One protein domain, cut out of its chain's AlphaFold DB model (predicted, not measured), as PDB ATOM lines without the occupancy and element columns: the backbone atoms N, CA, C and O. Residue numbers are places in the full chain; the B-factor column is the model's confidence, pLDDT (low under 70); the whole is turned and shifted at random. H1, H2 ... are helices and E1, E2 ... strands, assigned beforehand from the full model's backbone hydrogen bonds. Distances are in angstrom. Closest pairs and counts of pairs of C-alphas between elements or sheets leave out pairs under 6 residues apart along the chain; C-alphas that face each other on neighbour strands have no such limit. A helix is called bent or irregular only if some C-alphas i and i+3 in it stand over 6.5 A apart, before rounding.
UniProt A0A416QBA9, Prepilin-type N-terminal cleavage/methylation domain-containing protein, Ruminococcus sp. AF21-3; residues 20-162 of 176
ATOM      1  N   LEU A  20      -9.590   3.106   8.652       91.75
ATOM      2  CA  LEU A  20      -8.322   2.380   8.751       91.75
ATOM      3  C   LEU A  20      -8.008   1.609   7.471       91.75
ATOM      4  O   LEU A  20      -6.899   1.702   6.951       91.75
ATOM      5  N   VAL A  21      -8.981   0.860   6.950       94.62
ATOM      6  CA  VAL A  21      -8.786   0.020   5.762       94.62
ATOM      7  C   VAL A  21      -8.424   0.866   4.542       94.62
ATOM      8  O   VAL A  21      -7.501   0.504   3.813       94.62
ATOM      9  N   ILE A  22      -9.080   2.015   4.346       94.81
ATOM     10  CA  ILE A  22      -8.768   2.922   3.230       94.81
ATOM     11  C   ILE A  22      -7.341   3.473   3.358       94.81
ATOM     12  O   ILE A  22      -6.606   3.507   2.370       94.81
ATOM     13  N   VAL A  23      -6.910   3.853   4.566       95.06
ATOM     14  CA  VAL A  23      -5.548   4.364   4.796       95.06
ATOM     15  C   VAL A  23      -4.497   3.301   4.474       95.06
ATOM     16  O   VAL A  23      -3.544   3.583   3.747       95.06
ATOM     17  N   VAL A  24      -4.676   2.068   4.955       95.62
ATOM     18  CA  VAL A  24      -3.725   0.977   4.685       95.62
ATOM     19  C   VAL A  24      -3.720   0.609   3.195       95.62
ATOM     20  O   VAL A  24      -2.652   0.356   2.639       95.62
ATOM     21  N   ALA A  25      -4.875   0.658   2.521       96.25
ATOM     22  CA  ALA A  25      -4.972   0.435   1.079       96.25
ATOM     23  C   ALA A  25      -4.180   1.478   0.270       96.25
ATOM     24  O   ALA A  25      -3.423   1.116  -0.630       96.25
ATOM     25  N   ILE A  26      -4.290   2.767   0.614       96.56
ATOM     26  CA  ILE A  26      -3.520   3.834  -0.048       96.56
ATOM     27  C   ILE A  26      -2.019   3.681   0.237       96.56
ATOM     28  O   ILE A  26      -1.208   3.782  -0.685       96.56
ATOM     29  N   LEU A  27      -1.630   3.383   1.485       96.12
ATOM     30  CA  LEU A  27      -0.225   3.148   1.843       96.12
ATOM     31  C   LEU A  27       0.379   1.974   1.063       96.12
ATOM     32  O   LEU A  27       1.518   2.075   0.610       96.12
ATOM     33  N   ALA A  28      -0.380   0.895   0.850       96.00
ATOM     34  CA  ALA A  28       0.079  -0.250   0.068       96.00
ATOM     35  C   ALA A  28       0.407   0.137  -1.386       96.00
ATOM     36  O   ALA A  28       1.455  -0.252  -1.904       96.00
ATOM     37  N   ILE A  29      -0.439   0.955  -2.024       95.62
ATOM     38  CA  ILE A  29      -0.207   1.447  -3.393       95.62
ATOM     39  C   ILE A  29       1.041   2.339  -3.444       95.62
ATOM     40  O   ILE A  29       1.901   2.151  -4.307       95.62
ATOM     41  N   LEU A  30       1.175   3.281  -2.502       95.50
ATOM     42  CA  LEU A  30       2.316   4.198  -2.450       95.50
ATOM     43  C   LEU A  30       3.642   3.454  -2.256       95.50
ATOM     44  O   LEU A  30       4.606   3.715  -2.976       95.50
ATOM     45  N   VAL A  31       3.690   2.497  -1.325       94.50
ATOM     46  CA  VAL A  31       4.886   1.673  -1.096       94.50
ATOM     47  C   VAL A  31       5.217   0.842  -2.334       94.50
ATOM     48  O   VAL A  31       6.386   0.776  -2.718       94.50
ATOM     49  N   GLY A  32       4.209   0.266  -2.999       93.56
ATOM     50  CA  GLY A  32       4.393  -0.523  -4.218       93.56
ATOM     51  C   GLY A  32       5.078   0.254  -5.347       93.56
ATOM     52  O   GLY A  32       5.984  -0.271  -5.992       93.56
ATOM     53  N   LEU A  33       4.703   1.521  -5.550       92.31
ATOM     54  CA  LEU A  33       5.316   2.381  -6.570       92.31
ATOM     55  C   LEU A  33       6.709   2.884  -6.164       92.31
ATOM     56  O   LEU A  33       7.617   2.948  -6.995       92.31
ATOM     57  N   LEU A  34       6.901   3.234  -4.889       91.94
ATOM     58  CA  LEU A  34       8.137   3.862  -4.413       91.94
ATOM     59  C   LEU A  34       9.282   2.870  -4.183       91.94
ATOM     60  O   LEU A  34      10.444   3.236  -4.371       91.94
ATOM     61  N   ALA A  35       8.992   1.621  -3.810       91.00
ATOM     62  CA  ALA A  35      10.005   0.615  -3.489       91.00
ATOM     63  C   ALA A  35      11.092   0.430  -4.578       91.00
ATOM     64  O   ALA A  35      12.280   0.558  -4.251       91.00
ATOM     65  N   PRO A  36      10.773   0.191  -5.870       90.38
ATOM     66  CA  PRO A  36      11.805  -0.007  -6.893       90.38
ATOM     67  C   PRO A  36      12.649   1.251  -7.122       90.38
ATOM     68  O   PRO A  36      13.864   1.158  -7.298       90.38
ATOM     69  N   GLN A  37      12.033   2.433  -7.082       91.44
ATOM     70  CA  GLN A  37      12.743   3.698  -7.235       91.44
ATOM     71  C   GLN A  37      13.706   3.930  -6.066       91.44
ATOM     72  O   GLN A  37      14.882   4.221  -6.284       91.44
ATOM     73  N   TYR A  38      13.238   3.723  -4.835       92.81
ATOM     74  CA  TYR A  38      14.041   3.878  -3.629       92.81
ATOM     75  C   TYR A  38      15.297   2.996  -3.653       92.81
ATOM     76  O   TYR A  38      16.401   3.491  -3.425       92.81
ATOM     77  N   THR A  39      15.170   1.716  -4.032       92.12
ATOM     78  CA  THR A  39      16.334   0.809  -4.114       92.12
ATOM     79  C   THR A  39      17.404   1.295  -5.098       92.12
ATOM     80  O   THR A  39      18.595   1.173  -4.810       92.12
ATOM     81  N   LYS A  40      17.009   1.899  -6.230       92.38
ATOM     82  CA  LYS A  40      17.946   2.478  -7.207       92.38
ATOM     83  C   LYS A  40      18.679   3.698  -6.648       92.38
ATOM     84  O   LYS A  40      19.885   3.813  -6.850       92.38
ATOM     85  N   TYR A  41      17.982   4.588  -5.940       94.44
ATOM     86  CA  TYR A  41      18.605   5.771  -5.334       94.44
ATOM     87  C   TYR A  41      19.581   5.405  -4.218       94.44
ATOM     88  O   TYR A  41      20.688   5.940  -4.181       94.44
ATOM     89  N   VAL A  42      19.214   4.452  -3.358       96.25
ATOM     90  CA  VAL A  42      20.113   3.936  -2.315       96.25
ATOM     91  C   VAL A  42      21.361   3.321  -2.944       96.25
ATOM     92  O   VAL A  42      22.473   3.598  -2.505       96.25
ATOM     93  N   GLU A  43      21.200   2.531  -4.005       95.94
ATOM     94  CA  GLU A  43      22.335   1.938  -4.710       95.94
ATOM     95  C   GLU A  43      23.240   3.001  -5.351       95.94
ATOM     96  O   GLU A  43      24.459   2.927  -5.229       95.94
ATOM     97  N   LYS A  44      22.659   4.034  -5.972       95.50
ATOM     98  CA  LYS A  44      23.418   5.161  -6.529       95.50
ATOM     99  C   LYS A  44      24.197   5.913  -5.444       95.50
ATOM    100  O   LYS A  44      25.356   6.255  -5.661       95.50
ATOM    101  N   SER A  45      23.589   6.139  -4.280       97.56
ATOM    102  CA  SER A  45      24.247   6.775  -3.134       97.56
ATOM    103  C   SER A  45      25.418   5.936  -2.613       97.56
ATOM    104  O   SER A  45      26.500   6.475  -2.398       97.56
ATOM    105  N   ARG A  46      25.249   4.611  -2.505       98.00
ATOM    106  CA  ARG A  46      26.336   3.687  -2.136       98.00
ATOM    107  C   ARG A  46      27.493   3.742  -3.126       98.00
ATOM    108  O   ARG A  46      28.633   3.873  -2.702       98.00
ATOM    109  N   LYS A  47      27.194   3.706  -4.430       97.69
ATOM    110  CA  LYS A  47      28.214   3.829  -5.480       97.69
ATOM    111  C   LYS A  47      28.979   5.149  -5.385       97.69
ATOM    112  O   LYS A  47      30.198   5.138  -5.448       97.69
ATOM    113  N   SER A  48      28.268   6.254  -5.168       97.62
ATOM    114  CA  SER A  48      28.881   7.576  -4.994       97.62
ATOM    115  C   SER A  48      29.773   7.660  -3.754       97.62
ATOM    116  O   SER A  48      30.788   8.347  -3.790       97.62
ATOM    117  N   ALA A  49      29.396   6.997  -2.657       98.00
ATOM    118  CA  ALA A  49      30.219   6.940  -1.454       98.00
ATOM    119  C   ALA A  49      31.499   6.128  -1.699       98.00
ATOM    120  O   ALA A  49      32.579   6.567  -1.325       98.00
ATOM    121  N   ASP A  50      31.395   4.982  -2.377       98.31
ATOM    122  CA  ASP A  50      32.556   4.150  -2.713       98.31
ATOM    123  C   ASP A  50      33.552   4.892  -3.620       98.31
ATOM    124  O   ASP A  50      34.755   4.847  -3.370       98.31
ATOM    125  N   THR A  51      33.065   5.604  -4.646       97.94
ATOM    126  CA  THR A  51      33.929   6.401  -5.532       97.94
ATOM    127  C   THR A  51      34.572   7.570  -4.794       97.94
ATOM    128  O   THR A  51      35.756   7.815  -4.985       97.94
ATOM    129  N   ALA A  52      33.829   8.253  -3.917       97.38
ATOM    130  CA  ALA A  52      34.365   9.355  -3.119       97.38
ATOM    131  C   ALA A  52      35.459   8.884  -2.150       97.38
ATOM    132  O   ALA A  52      36.519   9.499  -2.092       97.38
ATOM    133  N   ASN A  53      35.232   7.765  -1.452       97.62
ATOM    134  CA  ASN A  53      36.219   7.189  -0.538       97.62
ATOM    135  C   ASN A  53      37.504   6.790  -1.279       97.62
ATOM    136  O   ASN A  53      38.602   7.046  -0.793       97.62
ATOM    137  N   MET A  54      37.385   6.174  -2.463       98.00
ATOM    138  CA  MET A  54      38.556   5.835  -3.277       98.00
ATOM    139  C   MET A  54      39.291   7.091  -3.758       98.00
ATOM    140  O   MET A  54      40.512   7.164  -3.647       98.00
ATOM    141  N   ASP A  55      38.558   8.089  -4.259       96.62
ATOM    142  CA  ASP A  55      39.134   9.354  -4.723       96.62
ATOM    143  C   ASP A  55      39.885  10.085  -3.605       96.62
ATOM    144  O   ASP A  55      40.921  10.691  -3.868       96.62
ATOM    145  N   GLU A  56      39.399  10.027  -2.366       96.62
ATOM    146  CA  GLU A  56      40.082  10.610  -1.211       96.62
ATOM    147  C   GLU A  56      41.439   9.937  -0.964       96.62
ATOM    148  O   GLU A  56      42.457  10.620  -0.848       96.62
ATOM    149  N   MET A  57      41.489   8.600  -0.982       97.25
ATOM    150  CA  MET A  57      42.741   7.855  -0.794       97.25
ATOM    151  C   MET A  57      43.717   8.058  -1.957       97.25
ATOM    152  O   MET A  57      44.918   8.207  -1.745       97.25
ATOM    153  N   VAL A  58      43.212   8.107  -3.191       96.44
ATOM    154  CA  VAL A  58      44.019   8.425  -4.378       96.44
ATOM    155  C   VAL A  58      44.609   9.827  -4.261       96.44
ATOM    156  O   VAL A  58      45.796  10.010  -4.527       96.44
ATOM    157  N   ARG A  59      43.818  10.812  -3.819       95.06
ATOM    158  CA  ARG A  59      44.306  12.178  -3.591       95.06
ATOM    159  C   ARG A  59      45.396  12.225  -2.532       95.06
ATOM    160  O   ARG A  59      46.351  12.959  -2.742       95.06
ATOM    161  N   ALA A  60      45.302  11.442  -1.458       94.12
ATOM    162  CA  ALA A  60      46.371  11.362  -0.460       94.12
ATOM    163  C   ALA A  60      47.708  10.944  -1.104       94.12
ATOM    164  O   ALA A  60      48.721  11.615  -0.920       94.12
ATOM    165  N   VAL A  61      47.691   9.919  -1.969       93.44
ATOM    166  CA  VAL A  61      48.882   9.500  -2.736       93.44
ATOM    167  C   VAL A  61      49.365  10.605  -3.682       93.44
ATOM    168  O   VAL A  61      50.561  10.865  -3.758       93.44
ATOM    169  N   GLN A  62      48.458  11.280  -4.394       91.75
ATOM    170  CA  GLN A  62      48.817  12.354  -5.329       91.75
ATOM    171  C   GLN A  62      49.404  13.586  -4.633       91.75
ATOM    172  O   GLN A  62      50.347  14.179  -5.147       91.75
ATOM    173  N   VAL A  63      48.862  13.972  -3.477       90.50
ATOM    174  CA  VAL A  63      49.385  15.076  -2.659       90.50
ATOM    175  C   VAL A  63      50.786  14.738  -2.177       90.50
ATOM    176  O   VAL A  63      51.688  15.558  -2.315       90.50
ATOM    177  N   TYR A  64      50.986  13.512  -1.694       89.38
ATOM    178  CA  TYR A  64      52.300  13.050  -1.272       89.38
ATOM    179  C   TYR A  64      53.292  13.009  -2.456       89.38
ATOM    180  O   TYR A  64      54.467  13.291  -2.264       89.38
ATOM    181  N   ALA A  65      52.828  12.735  -3.687       87.69
ATOM    182  CA  ALA A  65      53.663  12.718  -4.905       87.69
ATOM    183  C   ALA A  65      54.030  14.110  -5.423       87.69
ATOM    184  O   ALA A  65      55.044  14.266  -6.095       87.69
ATOM    185  N   ALA A  66      53.206  15.111  -5.122       85.75
ATOM    186  CA  ALA A  66      53.430  16.488  -5.533       85.75
ATOM    187  C   ALA A  66      54.334  17.270  -4.566       85.75
ATOM    188  O   ALA A  66      54.801  18.350  -4.925       85.75
ATOM    189  N   ASP A  67      54.553  16.766  -3.348       86.12
ATOM    190  CA  ASP A  67      55.380  17.424  -2.339       86.12
ATOM    191  C   ASP A  67      56.871  17.078  -2.535       86.12
ATOM    192  O   ASP A  67      57.259  15.931  -2.310       86.12
ATOM    193  N   PRO A  68      57.737  18.050  -2.886       77.69
ATOM    194  CA  PRO A  68      59.165  17.808  -3.094       77.69
ATOM    195  C   PRO A  68      59.914  17.350  -1.835       77.69
ATOM    196  O   PRO A  68      61.033  16.852  -1.946       77.69
ATOM    197  N   ALA A  69      59.349  17.564  -0.639       82.25
ATOM    198  CA  ALA A  69      59.934  17.089   0.614       82.25
ATOM    199  C   ALA A  69      59.732  15.579   0.824       82.25
ATOM    200  O   ALA A  69      60.442  14.972   1.629       82.25
ATOM    201  N   ASN A  70      58.786  14.974   0.102       79.50
ATOM    202  CA  ASN A  70      58.480  13.556   0.168       79.50
ATOM    203  C   ASN A  70      59.139  12.830  -1.013       79.50
ATOM    204  O   ASN A  70      58.788  13.040  -2.170       79.50
ATOM    205  N   ASP A  71      60.088  11.937  -0.728       70.94
ATOM    206  CA  ASP A  71      60.734  11.114  -1.758       70.94
ATOM    207  C   ASP A  71      59.839   9.916  -2.119       70.94
ATOM    208  O   ASP A  71      60.030   8.790  -1.638       70.94
ATOM    209  N   LEU A  72      58.804  10.154  -2.935       78.94
ATOM    210  CA  LEU A  72      58.082   9.043  -3.546       78.94
ATOM    211  C   LEU A  72      58.886   8.436  -4.678       78.94
ATOM    212  O   LEU A  72      59.148   9.049  -5.711       78.94
ATOM    213  N   LYS A  73      59.181   7.150  -4.509       81.31
ATOM    214  CA  LYS A  73      59.762   6.335  -5.565       81.31
ATOM    215  C   LYS A  73      58.808   6.275  -6.755       81.31
ATOM    216  O   LYS A  73      57.616   6.026  -6.598       81.31
ATOM    217  N   LYS A  74      59.365   6.388  -7.960       89.81
ATOM    218  CA  LYS A  74      58.687   5.955  -9.184       89.81
ATOM    219  C   LYS A  74      58.234   4.503  -9.000       89.81
ATOM    220  O   LYS A  74      59.072   3.603  -8.967       89.81
ATOM    221  N   ALA A  75      56.930   4.299  -8.898       93.06
ATOM    222  CA  ALA A  75      56.325   3.007  -8.621       93.06
ATOM    223  C   ALA A  75      54.856   2.997  -9.055       93.06
ATOM    224  O   ALA A  75      54.253   4.029  -9.374       93.06
ATOM    225  N   THR A  76      54.277   1.803  -9.050       95.56
ATOM    226  CA  THR A  76      52.840   1.594  -9.198       95.56
ATOM    227  C   THR A  76      52.214   1.391  -7.828       95.56
ATOM    228  O   THR A  76      52.411   0.361  -7.185       95.56
ATOM    229  N   TYR A  77      51.413   2.356  -7.398       95.81
ATOM    230  CA  TYR A  77      50.652   2.298  -6.159       95.81
ATOM    231  C   TYR A  77      49.264   1.747  -6.458       95.81
ATOM    232  O   TYR A  77      48.593   2.191  -7.387       95.81
ATOM    233  N   THR A  78      48.828   0.764  -5.683       98.00
ATOM    234  CA  THR A  78      47.537   0.106  -5.869       98.00
ATOM    235  C   THR A  78      46.758   0.137  -4.569       98.00
ATOM    236  O   THR A  78      47.248  -0.330  -3.544       98.00
ATOM    237  N   ILE A  79      45.546   0.679  -4.617       98.12
ATOM    238  CA  ILE A  79      44.606   0.713  -3.495       98.12
ATOM    239  C   ILE A  79      43.438  -0.193  -3.857       98.12
ATOM    240  O   ILE A  79      42.780   0.034  -4.870       98.12
ATOM    241  N   THR A  80      43.158  -1.197  -3.032       98.44
ATOM    242  CA  THR A  80      42.018  -2.099  -3.231       98.44
ATOM    243  C   THR A  80      41.064  -1.995  -2.054       98.44
ATOM    244  O   THR A  80      41.420  -2.319  -0.921       98.44
ATOM    245  N   ILE A  81      39.824  -1.587  -2.327       98.31
ATOM    246  CA  ILE A  81      38.741  -1.568  -1.339       98.31
ATOM    247  C   ILE A  81      37.864  -2.790  -1.586       98.31
ATOM    248  O   ILE A  81      37.377  -3.002  -2.696       98.31
ATOM    249  N   SER A  82      37.650  -3.582  -0.538       97.62
ATOM    250  CA  SER A  82      36.852  -4.808  -0.589       97.62
ATOM    251  C   SER A  82      35.543  -4.672   0.191       97.62
ATOM    252  O   SER A  82      35.348  -3.761   0.997       97.62
ATOM    253  N   THR A  83      34.624  -5.610  -0.021       95.88
ATOM    254  CA  THR A  83      33.387  -5.724   0.770       95.88
ATOM    255  C   THR A  83      33.626  -6.279   2.179       95.88
ATOM    256  O   THR A  83      32.861  -5.968   3.090       95.88
ATOM    257  N   THR A  84      34.676  -7.084   2.370       94.50
ATOM    258  CA  THR A  84      34.926  -7.836   3.616       94.50
ATOM    259  C   THR A  84      36.284  -7.538   4.252       94.50
ATOM    260  O   THR A  84      36.363  -7.386   5.471       94.50
ATOM    261  N   LYS A  85      37.341  -7.418   3.444       96.31
ATOM    262  CA  LYS A  85      38.730  -7.237   3.897       96.31
ATOM    263  C   LYS A  85      39.115  -5.774   4.083       96.31
ATOM    264  O   LYS A  85      38.520  -4.906   3.442       96.31
ATOM    265  N   ASP A  86      40.125  -5.550   4.927       96.69
ATOM    266  CA  ASP A  86      40.805  -4.258   5.058       96.69
ATOM    267  C   ASP A  86      41.305  -3.749   3.712       96.69
ATOM    268  O   ASP A  86      41.585  -4.536   2.805       96.69
ATOM    269  N   VAL A  87      41.374  -2.422   3.587       97.69
ATOM    270  CA  VAL A  87      41.933  -1.785   2.400       97.69
ATOM    271  C   VAL A  87      43.361  -2.271   2.228       97.69
ATOM    272  O   VAL A  87      44.205  -2.135   3.117       97.69
ATOM    273  N   GLU A  88      43.616  -2.840   1.059       97.50
ATOM    274  CA  GLU A  88      44.941  -3.281   0.668       97.50
ATOM    275  C   GLU A  88      45.641  -2.113  -0.020       97.50
ATOM    276  O   GLU A  88      45.090  -1.503  -0.939       97.50
ATOM    277  N   PHE A  89      46.852  -1.800   0.432       97.25
ATOM    278  CA  PHE A  89      47.710  -0.816  -0.209       97.25
ATOM    279  C   PHE A  89      48.999  -1.502  -0.634       97.25
ATOM    280  O   PHE A  89      49.721  -2.031   0.212       97.25
ATOM    281  N   LYS A  90      49.261  -1.512  -1.940       96.69
ATOM    282  CA  LYS A  90      50.416  -2.163  -2.556       96.69
ATOM    283  C   LYS A  90      51.269  -1.174  -3.327       96.69
ATOM    284  O   LYS A  90      50.751  -0.229  -3.915       96.69
ATOM    285  N   ILE A  91      52.567  -1.444  -3.363       94.56
ATOM    286  CA  ILE A  91      53.567  -0.701  -4.128       94.56
ATOM    287  C   ILE A  91      54.324  -1.731  -4.963       94.56
ATOM    288  O   ILE A  91      54.871  -2.686  -4.416       94.56
ATOM    289  N   ASP A  92      54.274  -1.586  -6.287       94.19
ATOM    290  CA  ASP A  92      54.839  -2.535  -7.259       94.19
ATOM    291  C   ASP A  92      54.414  -3.994  -7.001       94.19
ATOM    292  O   ASP A  92      55.180  -4.943  -7.147       94.19
ATOM    293  N   GLY A  93      53.153  -4.173  -6.591       93.00
ATOM    294  CA  GLY A  93      52.544  -5.481  -6.337       93.00
ATOM    295  C   GLY A  93      52.831  -6.088  -4.958       93.00
ATOM    296  O   GLY A  93      52.172  -7.064  -4.598       93.00
ATOM    297  N   ALA A  94      53.735  -5.508  -4.165       95.31
ATOM    298  CA  ALA A  94      54.002  -5.928  -2.791       95.31
ATOM    299  C   ALA A  94      53.173  -5.118  -1.786       95.31
ATOM    300  O   ALA A  94      52.909  -3.937  -2.012       95.31
ATOM    301  N   ASP A  95      52.780  -5.732  -0.669       95.12
ATOM    302  CA  ASP A  95      52.073  -5.027   0.404       95.12
ATOM    303  C   ASP A  95      52.937  -3.903   0.984       95.12
ATOM    304  O   ASP A  95      54.113  -4.096   1.307       95.12
ATOM    305  N   ALA A  96      52.337  -2.724   1.140       94.25
ATOM    306  CA  ALA A  96      52.990  -1.586   1.760       94.25
ATOM    307  C   ALA A  96      53.334  -1.895   3.225       94.25
ATOM    308  O   ALA A  96      52.509  -2.412   3.988       94.25
ATOM    309  N   ASN A  97      54.546  -1.534   3.639       93.88
ATOM    310  CA  ASN A  97      54.955  -1.600   5.038       93.88
ATOM    311  C   ASN A  97      54.300  -0.479   5.876       93.88
ATOM    312  O   ASN A  97      53.591   0.383   5.355       93.88
ATOM    313  N   THR A  98      54.525  -0.490   7.191       92.06
ATOM    314  CA  THR A  98      53.923   0.479   8.123       92.06
ATOM    315  C   THR A  98      54.230   1.933   7.763       92.06
ATOM    316  O   THR A  98      53.333   2.768   7.832       92.06
ATOM    317  N   ASP A  99      55.457   2.231   7.336       90.19
ATOM    318  CA  ASP A  99      55.853   3.596   6.981       90.19
ATOM    319  C   ASP A  99      55.222   4.028   5.660       90.19
ATOM    320  O   ASP A  99      54.701   5.129   5.546       90.19
ATOM    321  N   GLN A 100      55.172   3.134   4.674       92.12
ATOM    322  CA  GLN A 100      54.519   3.397   3.392       92.12
ATOM    323  C   GLN A 100      53.012   3.626   3.553       92.12
ATOM    324  O   GLN A 100      52.433   4.437   2.837       92.12
ATOM    325  N   LYS A 101      52.355   2.976   4.519       93.06
ATOM    326  CA  LYS A 101      50.934   3.222   4.816       93.06
ATOM    327  C   LYS A 101      50.656   4.642   5.329       93.06
ATOM    328  O   LYS A 101      49.527   5.109   5.171       93.06
ATOM    329  N   LYS A 102      51.670   5.354   5.847       91.56
ATOM    330  CA  LYS A 102      51.548   6.764   6.269       91.56
ATOM    331  C   LYS A 102      51.143   7.700   5.145       91.56
ATOM    332  O   LYS A 102      50.411   8.647   5.401       91.56
ATOM    333  N   ILE A 103      51.501   7.357   3.904       91.62
ATOM    334  CA  ILE A 103      51.083   8.085   2.696       91.62
ATOM    335  C   ILE A 103      49.566   8.331   2.700       91.62
ATOM    336  O   ILE A 103      49.113   9.406   2.321       91.62
ATOM    337  N   ILE A 104      48.779   7.348   3.154       93.94
ATOM    338  CA  ILE A 104      47.322   7.475   3.250       93.94
ATOM    339  C   ILE A 104      46.897   7.816   4.683       93.94
ATOM    340  O   ILE A 104      46.058   8.698   4.861       93.94
ATOM    341  N   SER A 105      47.466   7.166   5.710       93.75
ATOM    342  CA  SER A 105      46.980   7.333   7.091       93.75
ATOM    343  C   SER A 105      47.209   8.717   7.686       93.75
ATOM    344  O   SER A 105      46.466   9.101   8.584       93.75
ATOM    345  N   ASP A 106      48.208   9.464   7.211       90.94
ATOM    346  CA  ASP A 106      48.462  10.824   7.698       90.94
ATOM    347  C   ASP A 106      47.399  11.813   7.184       90.94
ATOM    348  O   ASP A 106      47.159  12.846   7.806       90.94
ATOM    349  N   THR A 107      46.720  11.476   6.079       90.75
ATOM    350  CA  THR A 107      45.622  12.279   5.514       90.75
ATOM    351  C   THR A 107      44.249  11.754   5.940       90.75
ATOM    352  O   THR A 107      43.340  12.540   6.197       90.75
ATOM    353  N   ILE A 108      44.087  10.430   6.021       93.56
ATOM    354  CA  ILE A 108      42.806   9.762   6.270       93.56
ATOM    355  C   ILE A 108      42.978   8.782   7.429       93.56
ATOM    356  O   ILE A 108      43.492   7.668   7.266       93.56
ATOM    357  N   ALA A 109      42.506   9.185   8.607       91.75
ATOM    358  CA  ALA A 109      42.445   8.295   9.758       91.75
ATOM    359  C   ALA A 109      41.558   7.076   9.449       91.75
ATOM    360  O   ALA A 109      40.531   7.186   8.781       91.75
ATOM    361  N   ASP A 110      41.968   5.901   9.928       91.81
ATOM    362  CA  ASP A 110      41.222   4.641   9.815       91.81
ATOM    363  C   ASP A 110      40.856   4.194   8.386       91.81
ATOM    364  O   ASP A 110      39.992   3.325   8.212       91.81
ATOM    365  N   TYR A 111      41.554   4.703   7.359       94.62
ATOM    366  CA  TYR A 111      41.303   4.362   5.952       94.62
ATOM    367  C   TYR A 111      41.253   2.841   5.708       94.62
ATOM    368  O   TYR A 111      40.427   2.372   4.924       94.62
ATOM    369  N   ALA A 112      42.073   2.066   6.434       95.06
ATOM    370  CA  ALA A 112      42.157   0.607   6.354       95.06
ATOM    371  C   ALA A 112      40.810  -0.097   6.603       95.06
ATOM    372  O   ALA A 112      40.509  -1.123   5.991       95.06
ATOM    373  N   SER A 113      39.958   0.482   7.450       95.94
ATOM    374  CA  SER A 113      38.643  -0.070   7.793       95.94
ATOM    375  C   SER A 113      37.555   0.228   6.750       95.94
ATOM    376  O   SER A 113      36.429  -0.265   6.859       95.94
ATOM    377  N   THR A 114      37.870   1.005   5.707       97.25
ATOM    378  CA  THR A 114      36.913   1.357   4.653       97.25
ATOM    379  C   THR A 114      36.446   0.111   3.905       97.25
ATOM    380  O   THR A 114      37.223  -0.794   3.596       97.25
ATOM    381  N   ARG A 115      35.144   0.055   3.608       97.25
ATOM    382  CA  ARG A 115      34.498  -1.063   2.913       97.25
ATOM    383  C   ARG A 115      33.598  -0.571   1.804       97.25
ATOM    384  O   ARG A 115      32.931   0.454   1.967       97.25
ATOM    385  N   LEU A 116      33.506  -1.379   0.750       97.81
ATOM    386  CA  LEU A 116      32.520  -1.186  -0.303       97.81
ATOM    387  C   LEU A 116      31.104  -1.246   0.262       97.81
ATOM    388  O   LEU A 116      30.709  -2.195   0.945       97.81
ATOM    389  N   LYS A 117      30.328  -0.215  -0.049       96.75
ATOM    390  CA  LYS A 117      28.915  -0.095   0.292       96.75
ATOM    391  C   LYS A 117      28.051  -0.700  -0.811       96.75
ATOM    392  O   LYS A 117      27.024  -1.313  -0.509       96.75
ATOM    393  N   SER A 118      28.440  -0.535  -2.075       96.69
ATOM    394  CA  SER A 118      27.776  -1.159  -3.218       96.69
ATOM    395  C   SER A 118      28.279  -2.587  -3.426       96.69
ATOM    396  O   SER A 118      29.473  -2.868  -3.387       96.69
ATOM    397  N   LYS A 119      27.340  -3.495  -3.707       94.50
ATOM    398  CA  LYS A 119      27.619  -4.868  -4.165       94.50
ATOM    399  C   LYS A 119      27.339  -5.035  -5.661       94.50
ATOM    400  O   LYS A 119      27.146  -6.150  -6.126       94.50
ATOM    401  N   LYS A 120      27.196  -3.931  -6.401       95.56
ATOM    402  CA  LYS A 120      26.774  -3.926  -7.815       95.56
ATOM    403  C   LYS A 120      27.804  -3.280  -8.734       95.56
ATOM    404  O   LYS A 120      27.448  -2.683  -9.756       95.56
ATOM    405  N   TRP A 121      29.070  -3.364  -8.348       97.38
ATOM    406  CA  TRP A 121      30.191  -3.155  -9.251       97.38
ATOM    407  C   TRP A 121      30.343  -4.402 -10.112       97.38
ATOM    408  O   TRP A 121      30.316  -5.504  -9.584       97.38
ATOM    409  N   LEU A 122      30.429  -4.233 -11.426       96.19
ATOM    410  CA  LEU A 122      30.418  -5.302 -12.422       96.19
ATOM    411  C   LEU A 122      31.746  -5.363 -13.173       96.19
ATOM    412  O   LEU A 122      32.319  -4.313 -13.476       96.19
ATOM    413  N   ASN A 123      32.199  -6.571 -13.503       94.44
ATOM    414  CA  ASN A 123      33.458  -6.825 -14.211       94.44
ATOM    415  C   ASN A 123      33.366  -6.819 -15.749       94.44
ATOM    416  O   ASN A 123      34.371  -7.093 -16.403       94.44
ATOM    417  N   GLY A 124      32.199  -6.542 -16.337       92.56
ATOM    418  CA  GLY A 124      32.052  -6.499 -17.791       92.56
ATOM    419  C   GLY A 124      32.887  -5.392 -18.431       92.56
ATOM    420  O   GLY A 124      33.047  -4.300 -17.880       92.56
ATOM    421  N   ALA A 125      33.396  -5.674 -19.630       90.06
ATOM    422  CA  ALA A 125      34.242  -4.760 -20.397       90.06
ATOM    423  C   ALA A 125      33.506  -3.509 -20.912       90.06
ATOM    424  O   ALA A 125      34.146  -2.563 -21.358       90.06
ATOM    425  N   ASP A 126      32.173  -3.492 -20.852       90.31
ATOM    426  CA  ASP A 126      31.305  -2.368 -21.221       90.31
ATOM    427  C   ASP A 126      30.916  -1.485 -20.020       90.31
ATOM    428  O   ASP A 126      30.336  -0.421 -20.213       90.31
ATOM    429  N   GLY A 127      31.233  -1.904 -18.787       88.25
ATOM    430  CA  GLY A 127      30.856  -1.212 -17.551       88.25
ATOM    431  C   GLY A 127      29.395  -1.399 -17.125       88.25
ATOM    432  O   GLY A 127      28.991  -0.864 -16.088       88.25
ATOM    433  N   VAL A 128      28.604  -2.170 -17.876       90.25
ATOM    434  CA  VAL A 128      27.150  -2.321 -17.678       90.25
ATOM    435  C   VAL A 128      26.741  -3.783 -17.494       90.25
ATOM    436  O   VAL A 128      25.788  -4.061 -16.766       90.25
ATOM    437  N   SER A 129      27.458  -4.717 -18.115       92.00
ATOM    438  CA  SER A 129      27.232  -6.157 -18.015       92.00
ATOM    439  C   SER A 129      28.282  -6.841 -17.129       92.00
ATOM    440  O   SER A 129      29.172  -6.203 -16.563       92.00
ATOM    441  N   GLY A 130      28.158  -8.158 -16.962       93.50
ATOM    442  CA  GLY A 130      29.080  -8.972 -16.171       93.50
ATOM    443  C   GLY A 130      28.588  -9.288 -14.759       93.50
ATOM    444  O   GLY A 130      27.451  -9.003 -14.380       93.50
ATOM    445  N   ASN A 131      29.465  -9.927 -13.989       95.88
ATOM    446  CA  ASN A 131      29.175 -10.406 -12.642       95.88
ATOM    447  C   ASN A 131      29.566  -9.361 -11.587       95.88
ATOM    448  O   ASN A 131      30.553  -8.641 -11.784       95.88
ATOM    449  N   PRO A 132      28.838  -9.296 -10.454       96.38
ATOM    450  CA  PRO A 132      29.251  -8.517  -9.298       96.38
ATOM    451  C   PRO A 132      30.664  -8.861  -8.823       96.38
ATOM    452  O   PRO A 132      31.016 -10.036  -8.725       96.38
ATOM    453  N   VAL A 133      31.453  -7.840  -8.493       96.06
ATOM    454  CA  VAL A 133      32.777  -7.984  -7.879       96.06
ATOM    455  C   VAL A 133      32.736  -7.641  -6.396       96.06
ATOM    456  O   VAL A 133      31.933  -6.824  -5.943       96.06
ATOM    457  N   GLU A 134      33.641  -8.252  -5.637       96.94
ATOM    458  CA  GLU A 134      33.772  -8.031  -4.193       96.94
ATOM    459  C   GLU A 134      34.827  -6.982  -3.831       96.94
ATOM    460  O   GLU A 134      34.968  -6.651  -2.650       96.94
ATOM    461  N   ALA A 135      35.551  -6.469  -4.826       97.38
ATOM    462  CA  ALA A 135      36.590  -5.468  -4.668       97.38
ATOM    463  C   ALA A 135      36.656  -4.532  -5.880       97.38
ATOM    464  O   ALA A 135      36.345  -4.931  -7.005       97.38
ATOM    465  N   VAL A 136      37.085  -3.298  -5.635       97.94
ATOM    466  CA  VAL A 136      37.441  -2.315  -6.664       97.94
ATOM    467  C   VAL A 136      38.847  -1.804  -6.383       97.94
ATOM    468  O   VAL A 136      39.274  -1.744  -5.227       97.94
ATOM    469  N   THR A 137      39.554  -1.425  -7.437       98.06
ATOM    470  CA  THR A 137      40.972  -1.091  -7.373       98.06
ATOM    471  C   THR A 137      41.237   0.240  -8.054       98.06
ATOM    472  O   THR A 137      40.757   0.479  -9.162       98.06
ATOM    473  N   ALA A 138      42.038   1.082  -7.408       98.19
ATOM    474  CA  ALA A 138      42.691   2.220  -8.029       98.19
ATOM    475  C   ALA A 138      44.177   1.929  -8.223       98.19
ATOM    476  O   ALA A 138      44.855   1.484  -7.299       98.19
ATOM    477  N   THR A 139      44.681   2.222  -9.416       97.69
ATOM    478  CA  THR A 139      46.094   2.130  -9.770       97.69
ATOM    479  C   THR A 139      46.606   3.524 -10.089       97.69
ATOM    480  O   THR A 139      46.082   4.202 -10.976       97.69
ATOM    481  N   ILE A 140      47.630   3.944  -9.352       96.12
ATOM    482  CA  ILE A 140      48.312   5.223  -9.488       96.12
ATOM    483  C   ILE A 140      49.741   4.926  -9.934       96.12
ATOM    484  O   ILE A 140      50.532   4.362  -9.181       96.12
ATOM    485  N   VAL A 141      50.073   5.295 -11.166       94.62
ATOM    486  CA  VAL A 141      51.442   5.213 -11.680       94.62
ATOM    487  C   VAL A 141      52.099   6.566 -11.462       94.62
ATOM    488  O   VAL A 141      51.619   7.560 -12.009       94.62
ATOM    489  N   VAL A 142      53.170   6.595 -10.668       92.06
ATOM    490  CA  VAL A 142      53.996   7.788 -10.442       92.06
ATOM    491  C   VAL A 142      55.230   7.687 -11.333       92.06
ATOM    492  O   VAL A 142      55.948   6.683 -11.289       92.06
ATOM    493  N   ASP A 143      55.458   8.690 -12.179       89.25
ATOM    494  CA  ASP A 143      56.639   8.743 -13.040       89.25
ATOM    495  C   ASP A 143      57.864   9.348 -12.328       89.25
ATOM    496  O   ASP A 143      57.831   9.693 -11.149       89.25
ATOM    497  N   LYS A 144      58.989   9.438 -13.044       84.19
ATOM    498  CA  LYS A 144      60.250   9.981 -12.510       84.19
ATOM    499  C   LYS A 144      60.207  11.485 -12.200       84.19
ATOM    500  O   LYS A 144      61.123  11.979 -11.556       84.19
ATOM    501  N   ASP A 145      59.202  12.190 -12.707       82.31
ATOM    502  CA  ASP A 145      59.034  13.634 -12.565       82.31
ATOM    503  C   ASP A 145      57.913  13.962 -11.555       82.31
ATOM    504  O   ASP A 145      57.556  15.126 -11.392       82.31
ATOM    505  N   GLY A 146      57.351  12.945 -10.883       79.69
ATOM    506  CA  GLY A 146      56.254  13.084  -9.924       79.69
ATOM    507  C   GLY A 146      54.862  13.171 -10.559       79.69
ATOM    508  O   GLY A 146      53.868  13.311  -9.843       79.69
ATOM    509  N   ASN A 147      54.733  13.053 -11.888       87.19
ATOM    510  CA  ASN A 147      53.414  13.047 -12.517       87.19
ATOM    511  C   ASN A 147      52.686  11.743 -12.201       87.19
ATOM    512  O   ASN A 147      53.277  10.661 -12.169       87.19
ATOM    513  N   THR A 148      51.368  11.841 -12.025       91.38
ATOM    514  CA  THR A 148      50.529  10.699 -11.656       91.38
ATOM    515  C   THR A 148      49.513  10.372 -12.743       91.38
ATOM    516  O   THR A 148      48.789  11.242 -13.226       91.38
ATOM    517  N   THR A 149      49.429   9.096 -13.117       94.19
ATOM    518  CA  THR A 149      48.349   8.566 -13.959       94.19
ATOM    519  C   THR A 149      47.466   7.657 -13.120       94.19
ATOM    520  O   THR A 149      47.953   6.698 -12.527       94.19
ATOM    521  N   VAL A 150      46.166   7.953 -13.079       95.81
ATOM    522  CA  VAL A 150      45.190   7.230 -12.256       95.81
ATOM    523  C   VAL A 150      44.214   6.468 -13.140       95.81
ATOM    524  O   VAL A 150      43.589   7.038 -14.035       95.81
ATOM    525  N   THR A 151      44.050   5.186 -12.845       96.25
ATOM    526  CA  THR A 151      43.153   4.277 -13.563       96.25
ATOM    527  C   THR A 151      42.441   3.357 -12.581       96.25
ATOM    528  O   THR A 151      43.041   2.926 -11.598       96.25
ATOM    529  N   TYR A 152      41.160   3.070 -12.813       96.81
ATOM    530  CA  TYR A 152      40.316   2.302 -11.893       96.81
ATOM    531  C   TYR A 152      39.819   0.990 -12.508       96.81
ATOM    532  O   TYR A 152      39.647   0.882 -13.718       96.81
ATOM    533  N   SER A 153      39.528  -0.005 -11.677       95.62
ATOM    534  CA  SER A 153      38.900  -1.264 -12.084       95.62
ATOM    535  C   SER A 153      37.861  -1.706 -11.048       95.62
ATOM    536  O   SER A 153      38.065  -1.490  -9.853       95.62
ATOM    537  N   PRO A 154      36.740  -2.318 -11.466       96.19
ATOM    538  CA  PRO A 154      36.361  -2.616 -12.851       96.19
ATOM    539  C   PRO A 154      35.826  -1.388 -13.607       96.19
ATOM    540  O   PRO A 154      35.601  -0.332 -13.015       96.19
ATOM    541  N   LYS A 155      35.563  -1.523 -14.917       94.94
ATOM    542  CA  LYS A 155      35.053  -0.421 -15.755       94.94
ATOM    543  C   LYS A 155      33.781   0.220 -15.199       94.94
ATOM    544  O   LYS A 155      33.658   1.435 -15.218       94.94
ATOM    545  N   SER A 156      32.870  -0.572 -14.635       96.19
ATOM    546  CA  SER A 156      31.649  -0.039 -14.018       96.19
ATOM    547  C   SER A 156      31.928   0.945 -12.870       96.19
ATOM    548  O   SER A 156      31.143   1.868 -12.661       96.19
ATOM    549  N   PHE A 157      33.037   0.765 -12.140       97.38
ATOM    550  CA  PHE A 157      33.520   1.691 -11.114       97.38
ATOM    551  C   PHE A 157      34.232   2.892 -11.735       97.38
ATOM    552  O   PHE A 157      33.949   4.030 -11.368       97.38
ATOM    553  N   ALA A 158      35.101   2.645 -12.719       96.38
ATOM    554  CA  ALA A 158      35.811   3.691 -13.449       96.38
ATOM    555  C   ALA A 158      34.842   4.697 -14.103       96.38
ATOM    556  O   ALA A 158      34.989   5.903 -13.917       96.38
ATOM    557  N   ASP A 159      33.794   4.203 -14.767       95.31
ATOM    558  CA  ASP A 159      32.761   5.019 -15.409       95.31
ATOM    559  C   ASP A 159      31.976   5.852 -14.384       95.31
ATOM    560  O   ASP A 159      31.701   7.027 -14.617       95.31
ATOM    561  N   ALA A 160      31.653   5.272 -13.221       95.12
ATOM    562  CA  ALA A 160      30.967   5.988 -12.147       95.12
ATOM    563  C   ALA A 160      31.834   7.095 -11.519       95.12
ATOM    564  O   ALA A 160      31.295   8.117 -11.099       95.12
ATOM    565  N   ALA A 161      33.154   6.901 -11.475       92.88
ATOM    566  CA  ALA A 161      34.117   7.885 -10.985       92.88
ATOM    567  C   ALA A 161      34.586   8.887 -12.062       92.88
ATOM    568  O   ALA A 161      35.336   9.814 -11.758       92.88
ATOM    569  N   GLY A 162      34.196   8.701 -13.329       91.06
ATOM    570  CA  GLY A 162      34.700   9.504 -14.447       91.06
ATOM    571  C   GLY A 162      36.207   9.336 -14.691       91.06
ATOM    572  O   GLY A 162      36.880  10.299 -15.060       91.06
TER     573      GLY A 162
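AT A GLANCE: This is residues 20 to 162 of the 176 residues of the protein "Prepilin-type N-terminal cleavage/methylation domain-containing protein" of Ruminococcus sp. AF21-3 (UniProt A0A416QBA9). A four-stranded antiparallel sheet has the long part of one bent helix, H1b, running along one face, and the start of that helix, residues 20 to 41, sticks out from the body as a free arm that makes the length. Two short helices, H2 and H3, pack on H1b at separate places. The 143 printed residues hold H1, E1, E2, H2, E3, E4, H3 in that order, a mixed class, with sheet order E2, E1, E3, E4. The whole is loose, with a radius of gyration of the C-alphas of 19.5 A and spans of 71 by 33 by 23 A.

IN THESE COORDINATES: The sheet holds E1, residues 76 to 82, 19.3 A; E2, 88 to 91; E3, 135 to 142, 22.6 A; and E4, 148 to 153. H1, residues 20 to 66, was assigned as one helix by its hydrogen bonds but is bent, C-alphas 33 and 36 being 6.9 A apart. Its arms are H1a, 20 to 33, 20.5 A, from C-alpha 20 at (-8.322, 2.380, 8.751), and H1b, 36 to 66, 44.8 A. H2 is 98 to 105; H3 is 155 to 161, ending at C-alpha 161 (34.117, 7.885, -10.985).

HOW THE PARTS SIT: N 79 and O 138 of E1 and E3 are within hydrogen-bond range at 2.9 A, as are N 78 and O 90 in the hairpin E1 and E2, 2.8 A, and N 139 and O 151 in the hairpin E3 and E4, 2.8 A. H1b is on the sheet at a height of 9.5 A. H3, on the same face, touches H1b about perpendicular at 79 degrees, closest C-alphas Thr 51 and Ala 161, 5.7 A. H2 touches H1b at a steep tilt of 56 degrees, closest C-alphas Ala 60 and Ile 104, 5.5 A. E2, H2 and E3 form a split strand-helix-strand unit, two strands running the same way with E1 between them, its crossover left-handed. Every O i to N i+4 pair is within range in H1a, H1b and H3; H2 has 1 of 4, and 5 of 5 O i to N i+3 pairs.

THE WHOLE: The C-alphas of Leu 20 and Lys 144, the two farthest apart, are 72.2 A apart. The printed part has no cut; the link H2 to E3 is long, 29 residues. No printed residue is under 70 in pLDDT.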